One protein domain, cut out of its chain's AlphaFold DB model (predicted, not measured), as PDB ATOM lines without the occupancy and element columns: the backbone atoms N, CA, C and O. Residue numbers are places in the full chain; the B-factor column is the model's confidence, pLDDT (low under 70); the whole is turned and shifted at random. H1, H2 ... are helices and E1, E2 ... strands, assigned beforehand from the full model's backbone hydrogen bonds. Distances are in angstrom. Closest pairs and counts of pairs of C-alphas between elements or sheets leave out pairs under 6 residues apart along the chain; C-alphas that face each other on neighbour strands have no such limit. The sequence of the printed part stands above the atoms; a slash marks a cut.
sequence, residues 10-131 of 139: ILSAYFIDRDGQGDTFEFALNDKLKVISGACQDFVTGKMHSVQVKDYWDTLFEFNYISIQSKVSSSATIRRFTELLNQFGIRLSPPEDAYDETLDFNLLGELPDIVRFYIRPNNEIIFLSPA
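AT A GLANCE: This is residues 10 to 131 of the 139 residues of an uncharacterized protein of Piscirickettsiaceae bacterium NZ-RLO1 (UniProt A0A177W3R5). One strongly twisted sheet of seven strands curls into a half-open barrel, where E6 bends and brings E7 round toward the start of E3. H2 sits beside the strands, and H1 grazes the sheet. You have 122 printed residues, with two named helices and seven named strands in the order E1 E2 E3 E4 H1 E5 H2 E6 E7. The sheet runs E4 E3 E2 E1 E5 E6 E7, all antiparallel; the class is mixed, helices and strands. It is compact, with a radius of gyration of the C-alphas of 14.2 A and spans of 34 by 30 by 26 A.

HOW THE PARTS SIT: Start with E1, residues 10 to 15, which forms a hairpin with E2, residues 24 to 29; N 13 and O 25 are 2.8 A apart. E3, residues 35 to 41, and E4, residues 48 to 51, continue this meander, each strand the antiparallel neighbour of the one before, with N 41 and O 24 at 2.7 A and N 40 and O 49 at 2.9 A. H1, residues 53 to 56, only grazes the sheet. E5, residues 61 to 68, bends by 80 degrees at residue 64 and is E1's neighbour, with N 14 and O 62 at 2.8 A. H2, residues 76 to 87, is on the sheet, over none of its strands; every O i to N i+4 pair in it is within hydrogen-bond range, and H1 is too short for one. E6, residues 106 to 119, bends by 107 degrees at residue 113; it pairs with E5, N 63 and O 115 at 2.9 A, and forms a hairpin with E7, residues 125 to 127, N 126 and O 118 at 2.9 A. The closest C-alphas of E3 and E7, Val 35 and Ile 125, are 7.3 A apart.

IN THESE COORDINATES: Find C-alpha 10 at (28.472, 15.308, 45.764), where E1 begins. E5 spans 18.4 A, H2 16.6 A and E6 23.4 A. E7 ends at C-alpha 127, (14.252, 18.552, 44.255).

THE WHOLE: The C-alphas farthest apart, Arg 18 and Val 72, are 38.9 A apart. The printed part has no cut; the link from H2 to E6 is long. Confidence is low, with pLDDT under 70, in 41 residues, among them 91 to 113.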
ATOM      1  N   ILE A  10      28.161  14.028  46.397       83.06
ATOM      2  CA  ILE A  10      28.472  15.308  45.764       83.06
ATOM      3  C   ILE A  10      27.557  15.495  44.556       83.06
ATOM      4  O   ILE A  10      27.529  14.681  43.633       83.06
ATOM      5  N   LEU A  11      26.809  16.593  44.557       82.44
ATOM      6  CA  LEU A  11      25.982  16.977  43.420       82.44
ATOM      7  C   LEU A  11      26.775  17.909  42.521       82.44
ATOM      8  O   LEU A  11      27.175  18.978  42.976       82.44
ATOM      9  N   SER A  12      26.969  17.510  41.268       83.00
ATOM     10  CA  SER A  12      27.525  18.362  40.222       83.00
ATOM     11  C   SER A  12      26.359  18.970  39.453       83.00
ATOM     12  O   SER A  12      25.580  18.249  38.834       83.00
ATOM     13  N   ALA A  13      26.204  20.282  39.538       82.38
ATOM     14  CA  ALA A  13      25.061  21.002  39.003       82.38
ATOM     15  C   ALA A  13      25.509  22.220  38.205       82.38
ATOM     16  O   ALA A  13      26.598  22.741  38.405       82.38
ATOM     17  N   TYR A  14      24.645  22.704  37.333       80.69
ATOM     18  CA  TYR A  14      24.844  23.915  36.561       80.69
ATOM     19  C   TYR A  14      23.847  24.961  37.034       80.69
ATOM     20  O   TYR A  14      22.690  24.657  37.353       80.69
ATOM     21  N   PHE A  15      24.305  26.203  37.104       79.12
ATOM     22  CA  PHE A  15      23.405  27.325  37.302       79.12
ATOM     23  C   PHE A  15      22.578  27.556  36.030       79.12
ATOM     24  O   PHE A  15      23.123  27.573  34.927       79.12
ATOM     25  N   ILE A  16      21.261  27.737  36.179       66.06
ATOM     26  CA  ILE A  16      20.383  28.048  35.045       66.06
ATOM     27  C   ILE A  16      20.465  29.550  34.766       66.06
ATOM     28  O   ILE A  16      19.733  30.345  35.362       66.06
ATOM     29  N   ASP A  17      21.340  29.946  33.848       63.94
ATOM     30  CA  ASP A  17      21.274  31.269  33.231       63.94
ATOM     31  C   ASP A  17      20.395  31.242  31.961       63.94
ATOM     32  O   ASP A  17      19.878  30.196  31.558       63.94
ATOM     33  N   ARG A  18      20.145  32.404  31.346       51.75
ATOM     34  CA  ARG A  18      19.271  32.500  30.161       51.75
ATOM     35  C   ARG A  18      19.885  31.910  28.884       51.75
ATOM     36  O   ARG A  18      19.127  31.664  27.948       51.75
ATOM     37  N   ASP A  19      21.195  31.678  28.853       55.84
ATOM     38  CA  ASP A  19      21.963  31.363  27.645       55.84
ATOM     39  C   ASP A  19      22.580  29.949  27.670       55.84
ATOM     40  O   ASP A  19      23.183  29.513  26.688       55.84
ATOM     41  N   GLY A  20      22.404  29.200  28.764       52.41
ATOM     42  CA  GLY A  20      22.918  27.838  28.925       52.41
ATOM     43  C   GLY A  20      24.442  27.764  29.069       52.41
ATOM     44  O   GLY A  20      25.004  26.673  28.974       52.41
ATOM     45  N   GLN A  21      25.111  28.902  29.285       58.81
ATOM     46  CA  GLN A  21      26.539  28.991  29.592       58.81
ATOM     47  C   GLN A  21      26.684  29.453  31.037       58.81
ATOM     48  O   GLN A  21      26.689  30.642  31.329       58.81
ATOM     49  N   GLY A  22      26.765  28.493  31.953       71.12
ATOM     50  CA  GLY A  22      26.779  28.765  33.383       71.12
ATOM     51  C   GLY A  22      27.995  28.175  34.073       71.12
ATOM     52  O   GLY A  22      28.558  27.171  33.636       71.12
ATOM     53  N   ASP A  23      28.357  28.794  35.189       83.69
ATOM     54  CA  ASP A  23      29.280  28.211  36.148       83.69
ATOM     55  C   ASP A  23      28.777  26.835  36.619       83.69
ATOM     56  O   ASP A  23      27.573  26.615  36.827       83.69
ATOM     57  N   THR A  24      29.715  25.913  36.825       86.88
ATOM     58  CA  THR A  24      29.423  24.579  37.360       86.88
ATOM     59  C   THR A  24      29.612  24.593  38.867       86.88
ATOM     60  O   THR A  24      30.640  25.029  39.371       86.88
ATOM     61  N   PHE A  25      28.653  24.063  39.606       89.44
ATOM     62  CA  PHE A  25      28.680  23.980  41.055       89.44
ATOM     63  C   PHE A  25      28.827  22.540  41.524       89.44
ATOM     64  O   PHE A  25      28.226  21.619  40.976       89.44
ATOM     65  N   GLU A  26      29.581  22.356  42.600       89.69
ATOM     66  CA  GLU A  26      29.621  21.111  43.356       89.69
ATOM     67  C   GLU A  26      29.090  21.350  44.766       89.69
ATOM     68  O   GLU A  26      29.579  22.236  45.469       89.69
ATOM     69  N   PHE A  27      28.124  20.542  45.206       91.19
ATOM     70  CA  PHE A  27      27.554  20.606  46.553       91.19
ATOM     71  C   PHE A  27      27.739  19.285  47.294       91.19
ATOM     72  O   PHE A  27      27.225  18.249  46.877       91.19
ATOM     73  N   ALA A  28      28.437  19.323  48.428       90.62
ATOM     74  CA  ALA A  28      28.661  18.159  49.276       90.62
ATOM     75  C   ALA A  28      27.565  18.055  50.333       90.62
ATOM     76  O   ALA A  28      27.271  19.039  51.023       90.62
ATOM     77  N   LEU A  29      27.006  16.856  50.498       90.31
ATOM     78  CA  LEU A  29      25.937  16.582  51.460       90.31
ATOM     79  C   LEU A  29      26.452  15.842  52.694       90.31
ATOM     80  O   LEU A  29      27.396  15.070  52.619       90.31
ATOM     81  N   ASN A  30      25.838  16.028  53.855       89.38
ATOM     82  CA  ASN A  30      26.092  15.147  54.998       89.38
ATOM     83  C   ASN A  30      25.145  13.930  55.014       89.38
ATOM     84  O   ASN A  30      24.300  13.748  54.141       89.38
ATOM     85  N   ASP A  31      25.257  13.119  56.062       85.81
ATOM     86  CA  ASP A  31      24.419  11.947  56.360       85.81
ATOM     87  C   ASP A  31      22.918  12.265  56.552       85.81
ATOM     88  O   ASP A  31      22.060  11.371  56.517       85.81
ATOM     89  N   LYS A  32      22.595  13.547  56.755       89.81
ATOM     90  CA  LYS A  32      21.235  14.103  56.827       89.81
ATOM     91  C   LYS A  32      20.799  14.773  55.518       89.81
ATOM     92  O   LYS A  32      19.792  15.474  55.523       89.81
ATOM     93  N   LEU A  33      21.552  14.581  54.432       88.25
ATOM     94  CA  LEU A  33      21.318  15.159  53.102       88.25
ATOM     95  C   LEU A  33      21.290  16.696  53.078       88.25
ATOM     96  O   LEU A  33      20.663  17.304  52.213       88.25
ATOM     97  N   LYS A  34      21.981  17.338  54.027       92.94
ATOM     98  CA  LYS A  34      22.147  18.794  54.049       92.94
ATOM     99  C   LYS A  34      23.445  19.207  53.385       92.94
ATOM    100  O   LYS A  34      24.473  18.573  53.618       92.94
ATOM    101  N   VAL A  35      23.411  20.314  52.652       93.69
ATOM    102  CA  VAL A  35      24.597  20.918  52.043       93.69
ATOM    103  C   VAL A  35      25.524  21.451  53.135       93.69
ATOM    104  O   VAL A  35      25.129  22.271  53.968       93.69
ATOM    105  N   ILE A  36      26.766  20.971  53.143       93.44
ATOM    106  CA  ILE A  36      27.794  21.368  54.120       93.44
ATOM    107  C   ILE A  36      28.914  22.203  53.502       93.44
ATOM    108  O   ILE A  36      29.582  22.948  54.212       93.44
ATOM    109  N   SER A  37      29.104  22.118  52.185       92.62
ATOM    110  CA  SER A  37      30.052  22.961  51.455       92.62
ATOM    111  C   SER A  37      29.691  23.022  49.976       92.62
ATOM    112  O   SER A  37      29.087  22.080  49.457       92.62
ATOM    113  N   GLY A  38      30.080  24.119  49.326       92.00
ATOM    114  CA  GLY A  38      29.939  24.314  47.891       92.00
ATOM    115  C   GLY A  38      31.252  24.757  47.249       92.00
ATOM    116  O   GLY A  38      32.062  25.450  47.879       92.00
ATOM    117  N   ALA A  39      31.446  24.385  45.991       91.50
ATOM    118  CA  ALA A  39      32.479  24.932  45.121       91.50
ATOM    119  C   ALA A  39      31.869  25.344  43.778       91.50
ATOM    120  O   ALA A  39      30.856  24.787  43.368       91.50
ATOM    121  N   CYS A  40      32.483  26.322  43.123       90.75
ATOM    122  CA  CYS A  40      32.093  26.833  41.817       90.75
ATOM    123  C   CYS A  40      33.294  26.764  40.868       90.75
ATOM    124  O   CYS A  40      34.402  27.179  41.232       90.75
ATOM    125  N   GLN A  41      33.064  26.238  39.670       89.00
ATOM    126  CA  GLN A  41      33.940  26.343  38.521       89.00
ATOM    127  C   GLN A  41      33.445  27.482  37.645       89.00
ATOM    128  O   GLN A  41      32.396  27.369  37.011       89.00
ATOM    129  N   ASP A  42      34.231  28.548  37.592       84.88
ATOM    130  CA  ASP A  42      33.950  29.670  36.707       84.88
ATOM    131  C   ASP A  42      34.072  29.214  35.244       84.88
ATOM    132  O   ASP A  42      35.107  28.662  34.848       84.88
ATOM    133  N   PHE A  43      33.021  29.415  34.448       82.12
ATOM    134  CA  PHE A  43      32.969  28.943  33.059       82.12
ATOM    135  C   PHE A  43      34.042  29.599  32.173       82.12
ATOM    136  O   PHE A  43      34.640  28.950  31.315       82.12
ATOM    137  N   VAL A  44      34.325  30.885  32.398       82.25
ATOM    138  CA  VAL A  44      35.230  31.695  31.564       82.25
ATOM    139  C   VAL A  44      36.695  31.341  31.818       82.25
ATOM    140  O   VAL A  44      37.516  31.301  30.902       82.25
ATOM    141  N   THR A  45      37.046  31.112  33.078       85.69
ATOM    142  CA  THR A  45      38.429  30.927  33.530       85.69
ATOM    143  C   THR A  45      38.772  29.470  33.822       85.69
ATOM    144  O   THR A  45      39.951  29.142  33.972       85.69
ATOM    145  N   GLY A  46      37.763  28.605  33.955       84.38
ATOM    146  CA  GLY A  46      37.894  27.206  34.359       84.38
ATOM    147  C   GLY A  46      38.359  27.012  35.806       84.38
ATOM    148  O   GLY A  46      38.643  25.880  36.208       84.38
ATOM    149  N   LYS A  47      38.489  28.090  36.594       87.25
ATOM    150  CA  LYS A  47      39.050  28.040  37.948       87.25
ATOM    151  C   LYS A  47      38.001  27.631  38.972       87.25
ATOM    152  O   LYS A  47      36.942  28.241  39.081       87.25
ATOM    153  N   MET A  48      38.376  26.657  39.795       88.56
ATOM    154  CA  MET A  48      37.601  26.240  40.959       88.56
ATOM    155  C   MET A  48      37.860  27.150  42.160       88.56
ATOM    156  O   MET A  48      39.012  27.442  42.494       88.56
ATOM    157  N   HIS A  49      36.793  27.540  42.849       89.38
ATOM    158  CA  HIS A  49      36.852  28.251  44.121       89.38
ATOM    159  C   HIS A  49      35.734  27.787  45.064       89.38
ATOM    160  O   HIS A  49      34.713  27.259  44.635       89.38
ATOM    161  N   SER A  50      35.945  27.937  46.374       91.38
ATOM    162  CA  SER A  50      34.909  27.616  47.362       91.38
ATOM    163  C   SER A  50      33.867  28.730  47.403       91.38
ATOM    164  O   SER A  50      34.223  29.906  47.322       91.38
ATOM    165  N   VAL A  51      32.600  28.356  47.568       91.62
ATOM    166  CA  VAL A  51      31.484  29.296  47.689       91.62
ATOM    167  C   VAL A  51      30.787  29.165  49.037       91.62
ATOM    168  O   VAL A  51      30.752  28.098  49.654       91.62
ATOM    169  N   GLN A  52      30.199  30.266  49.499       93.12
ATOM    170  CA  GLN A  52      29.330  30.249  50.668       93.12
ATOM    171  C   GLN A  52      27.936  29.794  50.234       93.12
ATOM    172  O   GLN A  52      27.253  30.501  49.505       93.12
ATOM    173  N   VAL A  53      27.487  28.631  50.712       90.56
ATOM    174  CA  VAL A  53      26.189  28.031  50.331       90.56
ATOM    175  C   VAL A  53      25.019  29.005  50.511       90.56
ATOM    176  O   VAL A  53      24.106  29.029  49.692       90.56
ATOM    177  N   LYS A  54      25.071  29.839  51.555       93.81
ATOM    178  CA  LYS A  54      24.033  30.833  51.862       93.81
ATOM    179  C   LYS A  54      23.812  31.873  50.761       93.81
ATOM    180  O   LYS A  54      22.714  32.403  50.656       93.81
ATOM    181  N   ASP A  55      24.835  32.147  49.951       93.00
ATOM    182  CA  ASP A  55      24.756  33.121  48.859       93.00
ATOM    183  C   ASP A  55      23.975  32.546  47.659       93.00
ATOM    184  O   ASP A  55      23.604  33.276  46.746       93.00
ATOM    185  N   TYR A  56      23.691  31.239  47.691       91.12
ATOM    186  CA  TYR A  56      22.982  30.483  46.660       91.12
ATOM    187  C   TYR A  56      21.712  29.811  47.197       91.12
ATOM    188  O   TYR A  56      21.192  28.871  46.591       91.12
ATOM    189  N   TRP A  57      21.209  30.256  48.352       94.00
ATOM    190  CA  TRP A  57      19.895  29.825  48.815       94.00
ATOM    191  C   TRP A  57      18.803  30.296  47.862       94.00
ATOM    192  O   TRP A  57      18.883  31.385  47.301       94.00
ATOM    193  N   ASP A  58      17.797  29.445  47.675       91.06
ATOM    194  CA  ASP A  58      16.658  29.650  46.774       91.06
ATOM    195  C   ASP A  58      17.036  29.861  45.290       91.06
ATOM    196  O   ASP A  58      16.165  30.027  44.436       91.06
ATOM    197  N   THR A  59      18.327  29.760  44.961       89.75
ATOM    198  CA  THR A  59      18.834  29.712  43.594       89.75
ATOM    199  C   THR A  59      18.496  28.374  42.953       89.75
ATOM    200  O   THR A  59      18.647  27.312  43.563       89.75
ATOM    201  N   LEU A  60      18.045  28.435  41.702       88.00
ATOM    202  CA  LEU A  60      17.660  27.273  40.919       88.00
ATOM    203  C   LEU A  60      18.865  26.700  40.166       88.00
ATOM    204  O   LEU A  60      19.543  27.404  39.419       88.00
ATOM    205  N   PHE A  61      19.082  25.403  40.335       87.50
ATOM    206  CA  PHE A  61      20.146  24.640  39.696       87.50
ATOM    207  C   PHE A  61      19.564  23.503  38.867       87.50
ATOM    208  O   PHE A  61      18.513  22.957  39.211       87.50
ATOM    209  N   GLU A  62      20.274  23.115  37.812       84.00
ATOM    210  CA  GLU A  62      20.001  21.921  37.014       84.00
ATOM    211  C   GLU A  62      21.128  20.912  37.161       84.00
ATOM    212  O   GLU A  62      22.302  21.264  37.161       84.00
ATOM    213  N   PHE A  63      20.785  19.636  37.254       77.69
ATOM    214  CA  PHE A  63      21.763  18.567  37.133       77.69
ATOM    215  C   PHE A  63      21.155  17.377  36.405       77.69
ATOM    216  O   PHE A  63      19.969  17.065  36.524       77.69
ATOM    217  N   ASN A  64      22.004  16.706  35.644       69.38
ATOM    218  CA  ASN A  64      21.730  15.423  35.008       69.38
ATOM    219  C   ASN A  64      22.675  14.325  35.521       69.38
ATOM    220  O   ASN A  64      22.589  13.184  35.076       69.38
ATOM    221  N   TYR A  65      23.574  14.670  36.449       67.50
ATOM    222  CA  TYR A  65      24.638  13.794  36.902       67.50
ATOM    223  C   TYR A  65      24.909  13.935  38.409       67.50
ATOM    224  O   TYR A  65      24.791  15.019  38.980       67.50
ATOM    225  N   ILE A  66      25.254  12.822  39.067       71.12
ATOM    226  CA  ILE A  66      25.515  12.748  40.510       71.12
ATOM    227  C   ILE A  66      26.781  11.931  40.767       71.12
ATOM    228  O   ILE A  66      26.880  10.778  40.340       71.12
ATOM    229  N   SER A  67      27.700  12.506  41.544       70.50
ATOM    230  CA  SER A  67      28.932  11.847  41.972       70.50
ATOM    231  C   SER A  67      28.813  11.328  43.400       70.50
ATOM    232  O   SER A  67      28.500  12.078  44.324       70.50
ATOM    233  N   ILE A  68      29.135  10.057  43.621       67.06
ATOM    234  CA  ILE A  68      29.155   9.470  44.963       67.06
ATOM    235  C   ILE A  68      30.553   8.973  45.289       67.06
ATOM    236  O   ILE A  68      31.122   8.143  44.586       67.06
ATOM    237  N   GLN A  69      31.102   9.471  46.393       65.50
ATOM    238  CA  GLN A  69      32.405   9.056  46.897       65.50
ATOM    239  C   GLN A  69      32.219   8.015  47.995       65.50
ATOM    240  O   GLN A  69      32.339   8.311  49.186       65.50
ATOM    241  N   SER A  70      31.903   6.781  47.608       57.34
ATOM    242  CA  SER A  70      31.839   5.681  48.566       57.34
ATOM    243  C   SER A  70      32.543   4.439  48.058       57.34
ATOM    244  O   SER A  70      32.338   4.008  46.928       57.34
ATOM    245  N   LYS A  71      33.333   3.833  48.951       52.19
ATOM    246  CA  LYS A  71      33.942   2.511  48.752       52.19
ATOM    247  C   LYS A  71      32.917   1.377  48.855       52.19
ATOM    248  O   LYS A  71      33.240   0.238  48.541       52.19
ATOM    249  N   VAL A  72      31.710   1.675  49.344       52.28
ATOM    250  CA  VAL A  72      30.626   0.712  49.541       52.28
ATOM    251  C   VAL A  72      29.371   1.274  48.884       52.28
ATOM    252  O   VAL A  72      28.833   2.289  49.314       52.28
ATOM    253  N   SER A  73      28.866   0.586  47.865       53.38
ATOM    254  CA  SER A  73      27.692   0.991  47.077       53.38
ATOM    255  C   SER A  73      26.376   1.107  47.873       53.38
ATOM    256  O   SER A  73      25.371   1.551  47.327       53.38
ATOM    257  N   SER A  74      26.354   0.741  49.162       55.53
ATOM    258  CA  SER A  74      25.144   0.607  49.987       55.53
ATOM    259  C   SER A  74      25.163   1.379  51.317       55.53
ATOM    260  O   SER A  74      24.481   0.989  52.270       55.53
ATOM    261  N   SER A  75      25.915   2.486  51.416       72.19
ATOM    262  CA  SER A  75      25.885   3.314  52.633       72.19
ATOM    263  C   SER A  75      24.464   3.829  52.934       72.19
ATOM    264  O   SER A  75      23.646   4.055  52.037       72.19
ATOM    265  N   ALA A  76      24.142   4.020  54.219       78.50
ATOM    266  CA  ALA A  76      22.830   4.523  54.633       78.50
ATOM    267  C   ALA A  76      22.516   5.905  54.030       78.50
ATOM    268  O   ALA A  76      21.353   6.192  53.748       78.50
ATOM    269  N   THR A  77      23.541   6.734  53.807       78.94
ATOM    270  CA  THR A  77      23.425   8.041  53.148       78.94
ATOM    271  C   THR A  77      22.995   7.877  51.695       78.94
ATOM    272  O   THR A  77      22.025   8.505  51.279       78.94
ATOM    273  N   ILE A  78      23.660   6.987  50.949       76.62
ATOM    274  CA  ILE A  78      23.334   6.694  49.547       76.62
ATOM    275  C   ILE A  78      21.904   6.172  49.443       76.62
ATOM    276  O   ILE A  78      21.130   6.663  48.629       76.62
ATOM    277  N   ARG A  79      21.513   5.231  50.313       78.56
ATOM    278  CA  ARG A  79      20.151   4.683  50.301       78.56
ATOM    279  C   ARG A  79      19.099   5.765  50.548       78.56
ATOM    280  O   ARG A  79      18.147   5.854  49.781       78.56
ATOM    281  N   ARG A  80      19.294   6.616  51.562       83.50
ATOM    282  CA  ARG A  80      18.399   7.752  51.847       83.50
ATOM    283  C   ARG A  80      18.328   8.730  50.681       83.50
ATOM    284  O   ARG A  80      17.258   9.244  50.378       83.50
ATOM    285  N   PHE A  81      19.461   8.997  50.041       82.88
ATOM    286  CA  PHE A  81      19.529   9.891  48.897       82.88
ATOM    287  C   PHE A  81      18.766   9.326  47.689       82.88
ATOM    288  O   PHE A  81      17.938  10.019  47.102       82.88
ATOM    289  N   THR A  82      18.952   8.044  47.374       79.25
ATOM    290  CA  THR A  82      18.196   7.349  46.322       79.25
ATOM    291  C   THR A  82      16.700   7.279  46.642       79.25
ATOM    292  O   THR A  82      15.869   7.499  45.763       79.25
ATOM    293  N   GLU A  83      16.327   7.008  47.897       82.44
ATOM    294  CA  GLU A  83      14.933   7.051  48.362       82.44
ATOM    295  C   GLU A  83      14.320   8.444  48.167       82.44
ATOM    296  O   GLU A  83      13.187   8.546  47.697       82.44
ATOM    297  N   LEU A  84      15.071   9.508  48.473       82.94
ATOM    298  CA  LEU A  84      14.643  10.889  48.265       82.94
ATOM    299  C   LEU A  84      14.389  11.172  46.779       82.94
ATOM    300  O   LEU A  84      13.313  11.645  46.435       82.94
ATOM    301  N   LEU A  85      15.319  10.820  45.889       79.62
ATOM    302  CA  LEU A  85      15.134  10.987  44.441       79.62
ATOM    303  C   LEU A  85      13.902  10.230  43.921       79.62
ATOM    304  O   LEU A  85      13.091  10.795  43.183       79.62
ATOM    305  N   ASN A  86      13.697   8.994  44.385       78.19
ATOM    306  CA  ASN A  86      12.538   8.185  44.008       78.19
ATOM    307  C   ASN A  86      11.202   8.830  44.418       78.19
ATOM    308  O   ASN A  86      10.229   8.713  43.673       78.19
ATOM    309  N   GLN A  87      11.138   9.533  45.558       79.50
ATOM    310  CA  GLN A  87       9.933  10.273  45.975       79.50
ATOM    311  C   GLN A  87       9.565  11.392  44.993       79.50
ATOM    312  O   GLN A  87       8.385  11.698  44.830       79.50
ATOM    313  N   PHE A  88      10.554  11.957  44.299       72.94
ATOM    314  CA  PHE A  88      10.362  12.965  43.255       72.94
ATOM    315  C   PHE A  88      10.229  12.364  41.847       72.94
ATOM    316  O   PHE A  88      10.238  13.092  40.857       72.94
ATOM    317  N   GLY A  89      10.079  11.037  41.740       71.75
ATOM    318  CA  GLY A  89       9.939  10.330  40.464       71.75
ATOM    319  C   GLY A  89      11.248  10.180  39.688       71.75
ATOM    320  O   GLY A  89      11.224   9.751  38.536       71.75
ATOM    321  N   ILE A  90      12.382  10.504  40.308       73.00
ATOM    322  CA  ILE A  90      13.706  10.432  39.699       73.00
ATOM    323  C   ILE A  90      14.286   9.052  39.996       73.00
ATOM    324  O   ILE A  90      14.592   8.730  41.143       73.00
ATOM    325  N   ARG A  91      14.436   8.223  38.960       68.69
ATOM    326  CA  ARG A  91      15.050   6.897  39.080       68.69
ATOM    327  C   ARG A  91      16.502   6.972  38.642       68.69
ATOM    328  O   ARG A  91      16.781   7.362  37.513       68.69
ATOM    329  N   LEU A  92      17.403   6.575  39.533       65.88
ATOM    330  CA  LEU A  92      18.805   6.388  39.192       65.88
ATOM    331  C   LEU A  92      18.969   5.046  38.481       65.88
ATOM    332  O   LEU A  92      18.623   4.002  39.040       65.88
ATOM    333  N   SER A  93      19.499   5.086  37.265       56.69
ATOM    334  CA  SER A  93      20.011   3.902  36.586       56.69
ATOM    335  C   SER A  93      21.507   3.815  36.884       56.69
ATOM    336  O   SER A  93      22.219   4.750  36.518       56.69
ATOM    337  N   PRO A  94      22.008   2.755  37.543       53.56
ATOM    338  CA  PRO A  94      23.449   2.584  37.691       53.56
ATOM    339  C   PRO A  94      24.105   2.570  36.296       53.56
ATOM    340  O   PRO A  94      23.500   2.018  35.372       53.56
ATOM    341  N   PRO A  95      25.295   3.173  36.104       50.28
ATOM    342  CA  PRO A  95      25.964   3.143  34.807       50.28
ATOM    343  C   PRO A  95      26.239   1.696  34.395       50.28
ATOM    344  O   PRO A  95      26.674   0.899  35.226       50.28
ATOM    345  N   GLU A  96      26.021   1.370  33.121       47.56
ATOM    346  CA  GLU A  96      26.201   0.004  32.609       47.56
ATOM    347  C   GLU A  96      27.674  -0.463  32.648       47.56
ATOM    348  O   GLU A  96      27.902  -1.664  32.758       47.56
ATOM    349  N   ASP A  97      28.658   0.455  32.672       47.44
ATOM    350  CA  ASP A  97      30.084   0.129  32.442       47.44
ATOM    351  C   ASP A  97      31.124   0.728  33.422       47.44
ATOM    352  O   ASP A  97      32.324   0.607  33.187       47.44
ATOM    353  N   ALA A  98      30.749   1.367  34.534       45.00
ATOM    354  CA  ALA A  98      31.724   2.116  35.349       45.00
ATOM    355  C   ALA A  98      31.831   1.622  36.800       45.00
ATOM    356  O   ALA A  98      31.381   2.286  37.730       45.00
ATOM    357  N   TYR A  99      32.476   0.469  36.992       43.16
ATOM    358  CA  TYR A  99      33.105   0.111  38.268       43.16
ATOM    359  C   TYR A  99      34.623   0.253  38.098       43.16
ATOM    360  O   TYR A  99      35.324  -0.716  37.817       43.16
ATOM    361  N   ASP A 100      35.132   1.482  38.186       43.94
ATOM    362  CA  ASP A 100      36.577   1.722  38.230       43.94
ATOM    363  C   ASP A 100      37.006   1.838  39.697       43.94
ATOM    364  O   ASP A 100      36.813   2.864  40.345       43.94
ATOM    365  N   GLU A 101      37.589   0.762  40.230       41.16
ATOM    366  CA  GLU A 101      38.081   0.684  41.612       41.16
ATOM    367  C   GLU A 101      39.177   1.722  41.932       41.16
ATOM    368  O   GLU A 101      39.540   1.902  43.099       41.16
ATOM    369  N   THR A 102      39.719   2.409  40.917       38.75
ATOM    370  CA  THR A 102      40.761   3.433  41.068       38.75
ATOM    371  C   THR A 102      40.217   4.855  41.209       38.75
ATOM    372  O   THR A 102      40.938   5.739  41.685       38.75
ATOM    373  N   LEU A 103      38.946   5.086  40.870       39.50
ATOM    374  CA  LEU A 103      38.291   6.378  41.029       39.50
ATOM    375  C   LEU A 103      37.500   6.395  42.344       39.50
ATOM    376  O   LEU A 103      36.517   5.690  42.520       39.50
ATOM    377  N   ASP A 104      37.874   7.293  43.262       41.94
ATOM    378  CA  ASP A 104      37.103   7.643  44.476       41.94
ATOM    379  C   ASP A 104      35.709   8.258  44.141       41.94
ATOM    380  O   ASP A 104      35.048   8.807  45.019       41.94
ATOM    381  N   PHE A 105      35.272   8.200  42.877       40.31
ATOM    382  CA  PHE A 105      34.048   8.765  42.322       40.31
ATOM    383  C   PHE A 105      33.298   7.680  41.551       40.31
ATOM    384  O   PHE A 105      33.643   7.361  40.418       40.31
ATOM    385  N   ASN A 106      32.234   7.156  42.149       50.47
ATOM    386  CA  ASN A 106      31.270   6.346  41.425       50.47
ATOM    387  C   ASN A 106      30.205   7.282  40.840       50.47
ATOM    388  O   ASN A 106      29.515   7.989  41.584       50.47
ATOM    389  N   LEU A 107      30.086   7.295  39.510       52.03
ATOM    390  CA  LEU A 107      28.926   7.849  38.815       52.03
ATOM    391  C   LEU A 107      27.723   7.003  39.246       52.03
ATOM    392  O   LEU A 107      27.695   5.814  38.955       52.03
ATOM    393  N   LEU A 108      26.743   7.551  39.972       51.81
ATOM    394  CA  LEU A 108      25.580   6.731  40.371       51.81
ATOM    395  C   LEU A 108      24.535   6.592  39.260       51.81
ATOM    396  O   LEU A 108      23.606   5.797  39.384       51.81
ATOM    397  N   GLY A 109      24.716   7.331  38.169       52.56
ATOM    398  CA  GLY A 109      23.899   7.239  36.972       52.56
ATOM    399  C   GLY A 109      23.776   8.566  36.244       52.56
ATOM    400  O   GLY A 109      23.932   9.635  36.838       52.56
ATOM    401  N   GLU A 110      23.471   8.485  34.955       56.12
ATOM    402  CA  GLU A 110      22.889   9.592  34.203       56.12
ATOM    403  C   GLU A 110      21.385   9.642  34.502       56.12
ATOM    404  O   GLU A 110      20.702   8.611  34.539       56.12
ATOM    405  N   LEU A 111      20.859  10.837  34.761       62.59
ATOM    406  CA  LEU A 111      19.425  11.028  34.935       62.59
ATOM    407  C   LEU A 111      18.737  11.077  33.565       62.59
ATOM    408  O   LEU A 111      19.202  11.800  32.685       62.59
ATOM    409  N   PRO A 112      17.604  10.369  33.372       59.62
ATOM    410  CA  PRO A 112      16.907  10.347  32.083       59.62
ATOM    411  C   PRO A 112      16.355  11.724  31.680       59.62
ATOM    412  O   PRO A 112      16.182  12.003  30.494       59.62
ATOM    413  N   ASP A 113      16.102  12.585  32.667       66.94
ATOM    414  CA  ASP A 113      15.637  13.956  32.509       66.94
ATOM    415  C   ASP A 113      16.486  14.895  33.377       66.94
ATOM    416  O   ASP A 113      16.978  14.509  34.440       66.94
ATOM    417  N   ILE A 114      16.616  16.151  32.944       74.19
ATOM    418  CA  ILE A 114      17.248  17.203  33.745       74.19
ATOM    419  C   ILE A 114      16.408  17.427  35.007       74.19
ATOM    420  O   ILE A 114      15.203  17.704  34.935       74.19
ATOM    421  N   VAL A 115      17.056  17.334  36.166       78.69
ATOM    422  CA  VAL A 115      16.435  17.596  37.461       78.69
ATOM    423  C   VAL A 115      16.797  18.995  37.914       78.69
ATOM    424  O   VAL A 115      17.961  19.391  37.909       78.69
ATOM    425  N   ARG A 116      15.777  19.735  38.345       85.31
ATOM    426  CA  ARG A 116      15.945  21.043  38.967       85.31
ATOM    427  C   ARG A 116      15.904  20.926  40.476       85.31
ATOM    428  O   ARG A 116      15.131  20.134  41.012       85.31
ATOM    429  N   PHE A 117      16.680  21.742  41.170       88.31
ATOM    430  CA  PHE A 117      16.604  21.853  42.624       88.31
ATOM    431  C   PHE A 117      16.997  23.247  43.099       88.31
ATOM    432  O   PHE A 117      17.578  24.031  42.354       88.31
ATOM    433  N   TYR A 118      16.699  23.530  44.361       91.50
ATOM    434  CA  TYR A 118      17.241  24.678  45.079       91.50
ATOM    435  C   TYR A 118      17.641  24.273  46.500       91.50
ATOM    436  O   TYR A 118      17.244  23.213  47.000       91.50
ATOM    437  N   ILE A 119      18.442  25.116  47.150       93.81
ATOM    438  CA  ILE A 119      18.906  24.914  48.526       93.81
ATOM    439  C   ILE A 119      18.137  25.870  49.436       93.81
ATOM    440  O   ILE A 119      18.164  27.078  49.227       93.81
ATOM    441  N   ARG A 120      17.468  25.351  50.466       95.00
ATOM    442  CA  ARG A 120      16.759  26.173  51.458       95.00
ATOM    443  C   ARG A 120      17.715  26.832  52.463       95.00
ATOM    444  O   ARG A 120      18.796  26.292  52.712       95.00
ATOM    445  N   PRO A 121      17.264  27.871  53.198       96.00
ATOM    446  CA  PRO A 121      18.029  28.500  54.285       96.00
ATOM    447  C   PRO A 121      18.515  27.574  55.414       96.00
ATOM    448  O   PRO A 121      19.394  27.921  56.196       96.00
ATOM    449  N   ASN A 122      17.943  26.376  55.530       94.38
ATOM    450  CA  ASN A 122      18.353  25.346  56.489       94.38
ATOM    451  C   ASN A 122      19.366  24.331  55.900       94.38
ATOM    452  O   ASN A 122      19.603  23.287  56.530       94.38
ATOM    453  N   ASN A 123      19.917  24.632  54.715       94.25
ATOM    454  CA  ASN A 123      20.786  23.815  53.859       94.25
ATOM    455  C   ASN A 123      20.169  22.503  53.352       94.25
ATOM    456  O   ASN A 123      20.891  21.587  52.965       94.25
ATOM    457  N   GLU A 124      18.847  22.378  53.377       93.25
ATOM    458  CA  GLU A 124      18.140  21.246  52.781       93.25
ATOM    459  C   GLU A 124      18.025  21.424  51.265       93.25
ATOM    460  O   GLU A 124      17.737  22.522  50.786       93.25
ATOM    461  N   ILE A 125      18.222  20.338  50.519       89.69
ATOM    462  CA  ILE A 125      17.982  20.317  49.077       89.69
ATOM    463  C   ILE A 125      16.528  19.980  48.809       89.69
ATOM    464  O   ILE A 125      16.006  18.990  49.319       89.69
ATOM    465  N   ILE A 126      15.902  20.779  47.952       88.56
ATOM    466  CA  ILE A 126      14.557  20.528  47.461       88.56
ATOM    467  C   ILE A 126      14.632  20.234  45.976       88.56
ATOM    468  O   ILE A 126      14.840  21.137  45.165       88.56
ATOM    469  N   PHE A 127      14.439  18.963  45.635       85.75
ATOM    470  CA  PHE A 127      14.252  18.552  44.255       85.75
ATOM    471  C   PHE A 127      12.887  19.018  43.763       85.75
ATOM    472  O   PHE A 127      11.877  18.946  44.464       85.75
ATOM    473  N   LEU A 128      12.868  19.516  42.539       81.69
ATOM    474  CA  LEU A 128      11.656  19.769  41.788       81.69
ATOM    475  C   LEU A 128      11.409  18.564  40.880       81.69
ATOM    476  O   LEU A 128      12.336  17.819  40.553       81.69
ATOM    477  N   SER A 129      10.153  18.361  40.480       65.50
ATOM    478  CA  SER A 129       9.815  17.311  39.520       65.50
ATOM    479  C   SER A 129      10.697  17.433  38.270       65.50
ATOM    480  O   SER A 129      10.961  18.570  37.852       65.50
ATOM    481  N   PRO A 130      11.098  16.312  37.641       63.38
ATOM    482  CA  PRO A 130      11.780  16.342  36.353       63.38
ATOM    483  C   PRO A 130      11.047  17.278  35.395       63.38
ATOM    484  O   PRO A 130       9.809  17.273  35.354       63.38
ATOM    485  N   ALA A 131      11.784  18.104  34.652       55.56
ATOM    486  CA  ALA A 131      11.166  18.934  33.629       55.56
ATOM    487  C   ALA A 131      10.490  17.992  32.627       55.56
ATOM    488  O   ALA A 131      11.164  17.294  31.875       55.56
TER     489      ALA A 131